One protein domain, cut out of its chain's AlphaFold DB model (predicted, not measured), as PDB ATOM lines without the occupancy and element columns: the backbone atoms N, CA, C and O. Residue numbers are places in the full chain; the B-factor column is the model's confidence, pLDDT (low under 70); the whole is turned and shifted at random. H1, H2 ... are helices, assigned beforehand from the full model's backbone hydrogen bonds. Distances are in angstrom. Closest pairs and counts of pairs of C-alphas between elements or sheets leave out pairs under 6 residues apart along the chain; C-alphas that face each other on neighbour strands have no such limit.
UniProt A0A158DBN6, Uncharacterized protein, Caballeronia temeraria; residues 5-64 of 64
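AT A GLANCE: This is residues 5 to 64 of the 64 residues of an uncharacterized protein of Caballeronia temeraria (UniProt A0A158DBN6). The model is a wide open V of two long helices: H3 makes one arm, H2 makes the other, and residues 35 to 42 make the turn between them without bringing the arms into contact. At the far end of the H2 arm, the short helix H1 and its link fold back near the first turn of H2. The printed part has 60 residues with three named helices, in the order H1, H2, H3, and no named strand; the class is all helix. The whole is extended, with a radius of gyration of the C-alphas of 18.0 A, and flat, spanning 44 by 35 by 16 A.

HOW THE PARTS SIT: The longest helix, H3, residues 43 to 62, touches no helix. H2, residues 16 to 34, is apart from H3. H1, residues 8 to 11, is also apart from H3. H1 and H2 only just touch, with 3 pairs of C-alphas within 8 A; H2 does so with residues 16 to 19 alone. Their closest C-alphas, those of Pro 8 and Lys 16, are 5.5 A apart. In H2 and H3 every O i to N i+4 pair is within hydrogen-bond range; H1 is too short for such a pair, and its one O i to N i+3 pair is not within range.

IN THESE COORDINATES: H3 measures 29.0 A from C-alpha 43 at (308.637, 225.632, 295.324) to C-alpha 62 at (293.544, 243.990, 278.780). H2 measures 26.7 A, from Lys 16 to Leu 34, with C-alpha 16 at (281.622, 230.260, 317.465). H1, from Pro 8 to Ser 11, measures 5.2 A.

THE WHOLE: The C-alphas of Glu 7 and Ala 63, the two farthest apart, are 46.3 A from each other. Residues 24 to 64 stand free, of which 24 to 34 belong to H2 and 43 to 62 to H3. The link from H1 to H2 is tight, that from H2 to H3 short. The printed part has no cut, and its mean pLDDT is 91.3; residue 64, the chain's last, is under 70.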
ATOM      1  N   TRP A   5     290.865 227.200 319.488       74.69
ATOM      2  CA  TRP A   5     290.872 227.510 318.060       74.69
ATOM      3  C   TRP A   5     289.494 227.842 317.472       74.69
ATOM      4  O   TRP A   5     289.443 228.407 316.387       74.69
ATOM      5  N   THR A   6     288.390 227.527 318.162       81.56
ATOM      6  CA  THR A   6     287.023 227.853 317.707       81.56
ATOM      7  C   THR A   6     286.362 228.962 318.527       81.56
ATOM      8  O   THR A   6     285.201 229.302 318.310       81.56
ATOM      9  N   GLU A   7     287.093 229.576 319.459       81.00
ATOM     10  CA  GLU A   7     286.612 230.759 320.170       81.00
ATOM     11  C   GLU A   7     286.709 231.996 319.256       81.00
ATOM     12  O   GLU A   7     287.803 232.277 318.763       81.00
ATOM     13  N   PRO A   8     285.626 232.782 319.063       75.12
ATOM     14  CA  PRO A   8     285.611 233.936 318.146       75.12
ATOM     15  C   PRO A   8     286.759 234.928 318.364       75.12
ATOM     16  O   PRO A   8     287.352 235.448 317.423       75.12
ATOM     17  N   ALA A   9     287.133 235.147 319.629       75.38
ATOM     18  CA  ALA A   9     288.207 236.060 320.012       75.38
ATOM     19  C   ALA A   9     289.604 235.634 319.514       75.38
ATOM     20  O   ALA A   9     290.508 236.466 319.474       75.38
ATOM     21  N   VAL A  10     289.791 234.357 319.168       78.94
ATOM     22  CA  VAL A  10     291.080 233.778 318.753       78.94
ATOM     23  C   VAL A  10     291.036 233.299 317.302       78.94
ATOM     24  O   VAL A  10     292.026 233.426 316.587       78.94
ATOM     25  N   SER A  11     289.895 232.770 316.860       82.19
ATOM     26  CA  SER A  11     289.725 232.161 315.539       82.19
ATOM     27  C   SER A  11     289.643 233.181 314.397       82.19
ATOM     28  O   SER A  11     289.885 232.828 313.247       82.19
ATOM     29  N   GLY A  12     289.322 234.445 314.699       83.44
ATOM     30  CA  GLY A  12     289.108 235.485 313.688       83.44
ATOM     31  C   GLY A  12     287.750 235.400 312.983       83.44
ATOM     32  O   GLY A  12     287.513 236.174 312.058       83.44
ATOM     33  N   HIS A  13     286.871 234.494 313.422       88.25
ATOM     34  CA  HIS A  13     285.478 234.412 312.984       88.25
ATOM     35  C   HIS A  13     284.561 235.202 313.920       88.25
ATOM     36  O   HIS A  13     284.811 235.290 315.124       88.25
ATOM     37  N   ASP A  14     283.461 235.722 313.378       87.19
ATOM     38  CA  ASP A  14     282.510 236.546 314.135       87.19
ATOM     39  C   ASP A  14     281.701 235.719 315.148       87.19
ATOM     40  O   ASP A  14     281.241 236.239 316.169       87.19
ATOM     41  N   THR A  15     281.526 234.421 314.882       89.94
ATOM     42  CA  THR A  15     280.725 233.513 315.711       89.94
ATOM     43  C   THR A  15     281.441 232.199 315.980       89.94
ATOM     44  O   THR A  15     282.339 231.779 315.247       89.94
ATOM     45  N   LYS A  16     281.038 231.539 317.068       89.44
ATOM     46  CA  LYS A  16     281.622 230.260 317.465       89.44
ATOM     47  C   LYS A  16     281.192 229.159 316.500       89.44
ATOM     48  O   LYS A  16     282.003 228.329 316.116       89.44
ATOM     49  N   GLU A  17     279.936 229.197 316.079       90.25
ATOM     50  CA  GLU A  17     279.345 228.258 315.133       90.25
ATOM     51  C   GLU A  17     280.066 228.302 313.779       90.25
ATOM     52  O   GLU A  17     280.351 227.260 313.194       90.25
ATOM     53  N   GLU A  18     280.417 229.497 313.296       91.19
ATOM     54  CA  GLU A  18     281.218 229.658 312.080       91.19
ATOM     55  C   GLU A  18     282.636 229.104 312.254       91.19
ATOM     56  O   GLU A  18     283.124 228.387 311.381       91.19
ATOM     57  N   ALA A  19     283.281 229.384 313.389       90.75
ATOM     58  CA  ALA A  19     284.621 228.883 313.671       90.75
ATOM     59  C   ALA A  19     284.657 227.349 313.764       90.75
ATOM     60  O   ALA A  19     285.588 226.720 313.266       90.75
ATOM     61  N   GLU A  20     283.639 226.737 314.373       92.56
ATOM     62  CA  GLU A  20     283.487 225.281 314.442       92.56
ATOM     63  C   GLU A  20     283.235 224.680 313.055       92.56
ATOM     64  O   GLU A  20     283.885 223.702 312.687       92.56
ATOM     65  N   ALA A  21     282.373 225.303 312.243       92.62
ATOM     66  CA  ALA A  21     282.131 224.865 310.872       92.62
ATOM     67  C   ALA A  21     283.395 224.959 309.996       92.62
ATOM     68  O   ALA A  21     283.675 224.047 309.212       92.62
ATOM     69  N   TYR A  22     284.177 226.033 310.143       92.38
ATOM     70  CA  TYR A  22     285.447 226.194 309.440       92.38
ATOM     71  C   TYR A  22     286.478 225.159 309.891       92.38
ATOM     72  O   TYR A  22     287.103 224.527 309.047       92.38
ATOM     73  N   ASP A  23     286.634 224.940 311.197       92.69
ATOM     74  CA  ASP A  23     287.569 223.960 311.762       92.69
ATOM     75  C   ASP A  23     287.243 222.526 311.302       92.69
ATOM     76  O   ASP A  23     288.140 221.771 310.917       92.69
ATOM     77  N   GLU A  24     285.960 222.154 311.255       94.38
ATOM     78  CA  GLU A  24     285.523 220.861 310.716       94.38
ATOM     79  C   GLU A  24     285.835 220.701 309.226       94.38
ATOM     80  O   GLU A  24     286.325 219.647 308.806       94.38
ATOM     81  N   TRP A  25     285.540 221.721 308.418       95.69
ATOM     82  CA  TRP A  25     285.857 221.705 306.992       95.69
ATOM     83  C   TRP A  25     287.371 221.671 306.759       95.69
ATOM     84  O   TRP A  25     287.852 220.832 306.001       95.69
ATOM     85  N   PHE A  26     288.128 222.519 307.454       94.88
ATOM     86  CA  PHE A  26     289.569 222.656 307.287       94.88
ATOM     87  C   PHE A  26     290.297 221.355 307.620       94.88
ATOM     88  O   PHE A  26     291.162 220.919 306.866       94.88
ATOM     89  N   ARG A  27     289.907 220.664 308.700       95.56
ATOM     90  CA  ARG A  27     290.481 219.348 309.019       95.56
ATOM     91  C   ARG A  27     290.197 218.312 307.941       95.56
ATOM     92  O   ARG A  27     291.086 217.522 307.641       95.56
ATOM     93  N   LYS A  28     288.994 218.307 307.357       97.44
ATOM     94  CA  LYS A  28     288.665 217.403 306.242       97.44
ATOM     95  C   LYS A  28     289.513 217.716 305.013       97.44
ATOM     96  O   LYS A  28     290.064 216.792 304.435       97.44
ATOM     97  N   GLU A  29     289.666 218.991 304.667       96.94
ATOM     98  CA  GLU A  29     290.504 219.424 303.543       96.94
ATOM     99  C   GLU A  29     291.971 219.015 303.741       96.94
ATOM    100  O   GLU A  29     292.598 218.476 302.835       96.94
ATOM    101  N   VAL A  30     292.507 219.188 304.956       96.25
ATOM    102  CA  VAL A  30     293.874 218.760 305.293       96.25
ATOM    103  C   VAL A  30     294.024 217.244 305.201       96.25
ATOM    104  O   VAL A  30     295.034 216.782 304.684       96.25
ATOM    105  N   GLN A  31     293.054 216.461 305.684       96.88
ATOM    106  CA  GLN A  31     293.119 215.002 305.534       96.88
ATOM    107  C   GLN A  31     293.084 214.592 304.062       96.88
ATOM    108  O   GLN A  31     293.916 213.796 303.658       96.88
ATOM    109  N   LEU A  32     292.219 215.198 303.243       96.12
ATOM    110  CA  LEU A  32     292.185 214.929 301.802       96.12
ATOM    111  C   LEU A  32     293.526 215.228 301.120       96.12
ATOM    112  O   LEU A  32     293.952 214.448 300.279       96.12
ATOM    113  N   ALA A  33     294.198 216.319 301.498       93.06
ATOM    114  CA  ALA A  33     295.515 216.665 300.966       93.06
ATOM    115  C   ALA A  33     296.634 215.726 301.459       93.06
ATOM    116  O   ALA A  33     297.596 215.492 300.738       93.06
ATOM    117  N   LEU A  34     296.534 215.199 302.685       93.94
ATOM    118  CA  LEU A  34     297.485 214.209 303.211       93.94
ATOM    119  C   LEU A  34     297.274 212.818 302.604       93.94
ATOM    120  O   LEU A  34     298.237 212.073 302.442       93.94
ATOM    121  N   ASP A  35     296.024 212.482 302.294       95.62
ATOM    122  CA  ASP A  35     295.632 211.230 301.647       95.62
ATOM    123  C   ASP A  35     295.874 211.266 300.124       95.62
ATOM    124  O   ASP A  35     295.774 210.234 299.458       95.62
ATOM    125  N   GLU A  36     296.175 212.436 299.548       92.44
ATOM    126  CA  GLU A  36     296.486 212.589 298.128       92.44
ATOM    127  C   GLU A  36     297.831 211.923 297.801       92.44
ATOM    128  O   GLU A  36     298.904 212.385 298.185       92.44
ATOM    129  N   GLU A  37     297.781 210.818 297.054       86.69
ATOM    130  CA  GLU A  37     298.979 210.160 296.536       86.69
ATOM    131  C   GLU A  37     299.533 210.948 295.334       86.69
ATOM    132  O   GLU A  37     298.979 210.917 294.233       86.69
ATOM    133  N   GLY A  38     300.651 211.649 295.537       85.50
ATOM    134  CA  GLY A  38     301.332 212.435 294.507       85.50
ATOM    135  C   GLY A  38     302.781 212.757 294.871       85.50
ATOM    136  O   GLY A  38     303.199 212.597 296.016       85.50
ATOM    137  N   GLU A  39     303.570 213.183 293.883       88.38
ATOM    138  CA  GLU A  39     304.911 213.720 294.134       88.38
ATOM    139  C   GLU A  39     304.806 215.187 294.571       88.38
ATOM    140  O   GLU A  39     304.040 215.964 293.994       88.38
ATOM    141  N   ASP A  40     305.593 215.564 295.581       91.56
ATOM    142  CA  ASP A  40     305.677 216.947 296.038       91.56
ATOM    143  C   ASP A  40     306.147 217.869 294.906       91.56
ATOM    144  O   ASP A  40     307.119 217.592 294.200       91.56
ATOM    145  N   ILE A  41     305.494 219.023 294.767       93.94
ATOM    146  CA  ILE A  41     305.859 220.007 293.745       93.94
ATOM    147  C   ILE A  41     306.962 220.929 294.296       93.94
ATOM    148  O   ILE A  41     306.768 221.556 295.346       93.94
ATOM    149  N   PRO A  42     308.094 221.109 293.589       97.19
ATOM    150  CA  PRO A  42     309.123 222.062 293.988       97.19
ATOM    151  C   PRO A  42     308.586 223.495 294.097       97.19
ATOM    152  O   PRO A  42     307.801 223.957 293.265       97.19
ATOM    153  N   HIS A  43     309.074 224.251 295.083       96.62
ATOM    154  CA  HIS A  43     308.637 225.632 295.324       96.62
ATOM    155  C   HIS A  43     308.695 226.515 294.065       96.62
ATOM    156  O   HIS A  43     307.733 227.218 293.740       96.62
ATOM    157  N   ASP A  44     309.811 226.458 293.334       97.94
ATOM    158  CA  ASP A  44     310.028 227.277 292.140       97.94
ATOM    159  C   ASP A  44     309.027 226.954 291.024       97.94
ATOM    160  O   ASP A  44     308.583 227.852 290.303       97.94
ATOM    161  N   GLU A  45     308.613 225.690 290.916       97.62
ATOM    162  CA  GLU A  45     307.620 225.243 289.943       97.62
ATOM    163  C   GLU A  45     306.218 225.768 290.280       97.62
ATOM    164  O   GLU A  45     305.520 226.296 289.402       97.62
ATOM    165  N   VAL A  46     305.827 225.735 291.560       97.00
ATOM    166  CA  VAL A  46     304.569 226.344 292.023       97.00
ATOM    167  C   VAL A  46     304.557 227.842 291.711       97.00
ATOM    168  O   VAL A  46     303.591 228.367 291.146       97.00
ATOM    169  N   VAL A  47     305.650 228.549 292.015       97.88
ATOM    170  CA  VAL A  47     305.772 229.990 291.752       97.88
ATOM    171  C   VAL A  47     305.689 230.296 290.256       97.88
ATOM    172  O   VAL A  47     304.975 231.225 289.860       97.88
ATOM    173  N   ALA A  48     306.381 229.528 289.412       98.06
ATOM    174  CA  ALA A  48     306.332 229.688 287.961       98.06
ATOM    175  C   ALA A  48     304.905 229.492 287.423       98.06
ATOM    176  O   ALA A  48     304.395 230.341 286.682       98.06
ATOM    177  N   THR A  49     304.225 228.437 287.877       97.62
ATOM    178  CA  THR A  49     302.844 228.116 287.496       97.62
ATOM    179  C   THR A  49     301.878 229.240 287.869       97.62
ATOM    180  O   THR A  49     301.073 229.687 287.042       97.62
ATOM    181  N   LEU A  50     301.970 229.767 289.093       97.62
ATOM    182  CA  LEU A  50     301.114 230.865 289.549       97.62
ATOM    183  C   LEU A  50     301.390 232.174 288.794       97.62
ATOM    184  O   LEU A  50     300.447 232.886 288.431       97.62
ATOM    185  N   ARG A  51     302.660 232.486 288.498       97.56
ATOM    186  CA  ARG A  51     303.035 233.663 287.692       97.56
ATOM    187  C   ARG A  51     302.462 233.584 286.280       97.56
ATOM    188  O   ARG A  51     301.895 234.574 285.813       97.56
ATOM    189  N   ALA A  52     302.551 232.420 285.636       97.88
ATOM    190  CA  ALA A  52     301.987 232.193 284.309       97.88
ATOM    191  C   ALA A  52     300.463 232.393 284.311       97.88
ATOM    192  O   ALA A  52     299.946 233.212 283.547       97.88
ATOM    193  N   ARG A  53     299.745 231.757 285.251       97.56
ATOM    194  CA  ARG A  53     298.288 231.933 285.416       97.56
ATOM    195  C   ARG A  53     297.905 233.401 285.619       97.56
ATOM    196  O   ARG A  53     296.938 233.887 285.033       97.56
ATOM    197  N   ALA A  54     298.666 234.139 286.426       96.62
ATOM    198  CA  ALA A  54     298.409 235.555 286.659       96.62
ATOM    199  C   ALA A  54     298.672 236.421 285.412       96.62
ATOM    200  O   ALA A  54     297.951 237.394 285.182       96.62
ATOM    201  N   ALA A  55     299.695 236.111 284.611       97.00
ATOM    202  CA  ALA A  55     299.973 236.814 283.359       97.00
ATOM    203  C   ALA A  55     298.840 236.622 282.341       97.00
ATOM    204  O   ALA A  55     298.363 237.607 281.776       97.00
ATOM    205  N   GLU A  56     298.339 235.394 282.191       96.56
ATOM    206  CA  GLU A  56     297.210 235.095 281.301       96.56
ATOM    207  C   GLU A  56     295.944 235.855 281.709       96.56
ATOM    208  O   GLU A  56     295.315 236.516 280.881       96.56
ATOM    209  N   ARG A  57     295.625 235.899 283.011       95.31
ATOM    210  CA  ARG A  57     294.490 236.697 283.515       95.31
ATOM    211  C   ARG A  57     294.636 238.193 283.219       95.31
ATOM    212  O   ARG A  57     293.638 238.862 282.953       95.31
ATOM    213  N   ARG A  58     295.859 238.740 283.260       95.38
ATOM    214  CA  ARG A  58     296.118 240.151 282.913       95.38
ATOM    215  C   ARG A  58     295.929 240.407 281.422       95.38
ATOM    216  O   ARG A  58     295.284 241.392 281.077       95.38
ATOM    217  N   LYS A  59     296.438 239.524 280.558       94.25
ATOM    218  CA  LYS A  59     296.227 239.617 279.105       94.25
ATOM    219  C   LYS A  59     294.738 239.579 278.766       94.25
ATOM    220  O   LYS A  59     294.266 240.460 278.060       94.25
ATOM    221  N   ALA A  60     293.996 238.633 279.345       93.50
ATOM    222  CA  ALA A  60     292.557 238.503 279.132       93.50
ATOM    223  C   ALA A  60     291.777 239.759 279.553       93.50
ATOM    224  O   ALA A  60     290.852 240.173 278.863       93.50
ATOM    225  N   ARG A  61     292.164 240.397 280.666       92.19
ATOM    226  CA  ARG A  61     291.555 241.662 281.099       92.19
ATOM    227  C   ARG A  61     291.881 242.824 280.162       92.19
ATOM    228  O   ARG A  61     291.013 243.647 279.934       92.19
ATOM    229  N   ASN A  62     293.109 242.900 279.659       88.00
ATOM    230  CA  ASN A  62     293.544 243.990 278.780       88.00
ATOM    231  C   ASN A  62     293.048 243.830 277.330       88.00
ATOM    232  O   ASN A  62     293.151 244.768 276.551       88.00
ATOM    233  N   ALA A  63     292.563 242.641 276.964       81.38
ATOM    234  CA  ALA A  63     291.931 242.361 275.675       81.38
ATOM    235  C   ALA A  63     290.415 242.660 275.662       81.38
ATOM    236  O   ALA A  63     289.770 242.457 274.633       81.38
ATOM    237  N   ARG A  64     289.854 243.090 276.800       63.50
ATOM    238  CA  ARG A  64     288.479 243.580 276.961       63.50
ATOM    239  C   ARG A  64     288.441 245.094 276.820       63.50
ATOM    240  O   ARG A  64     287.427 245.575 276.275       63.50
TER     241      ARG A  64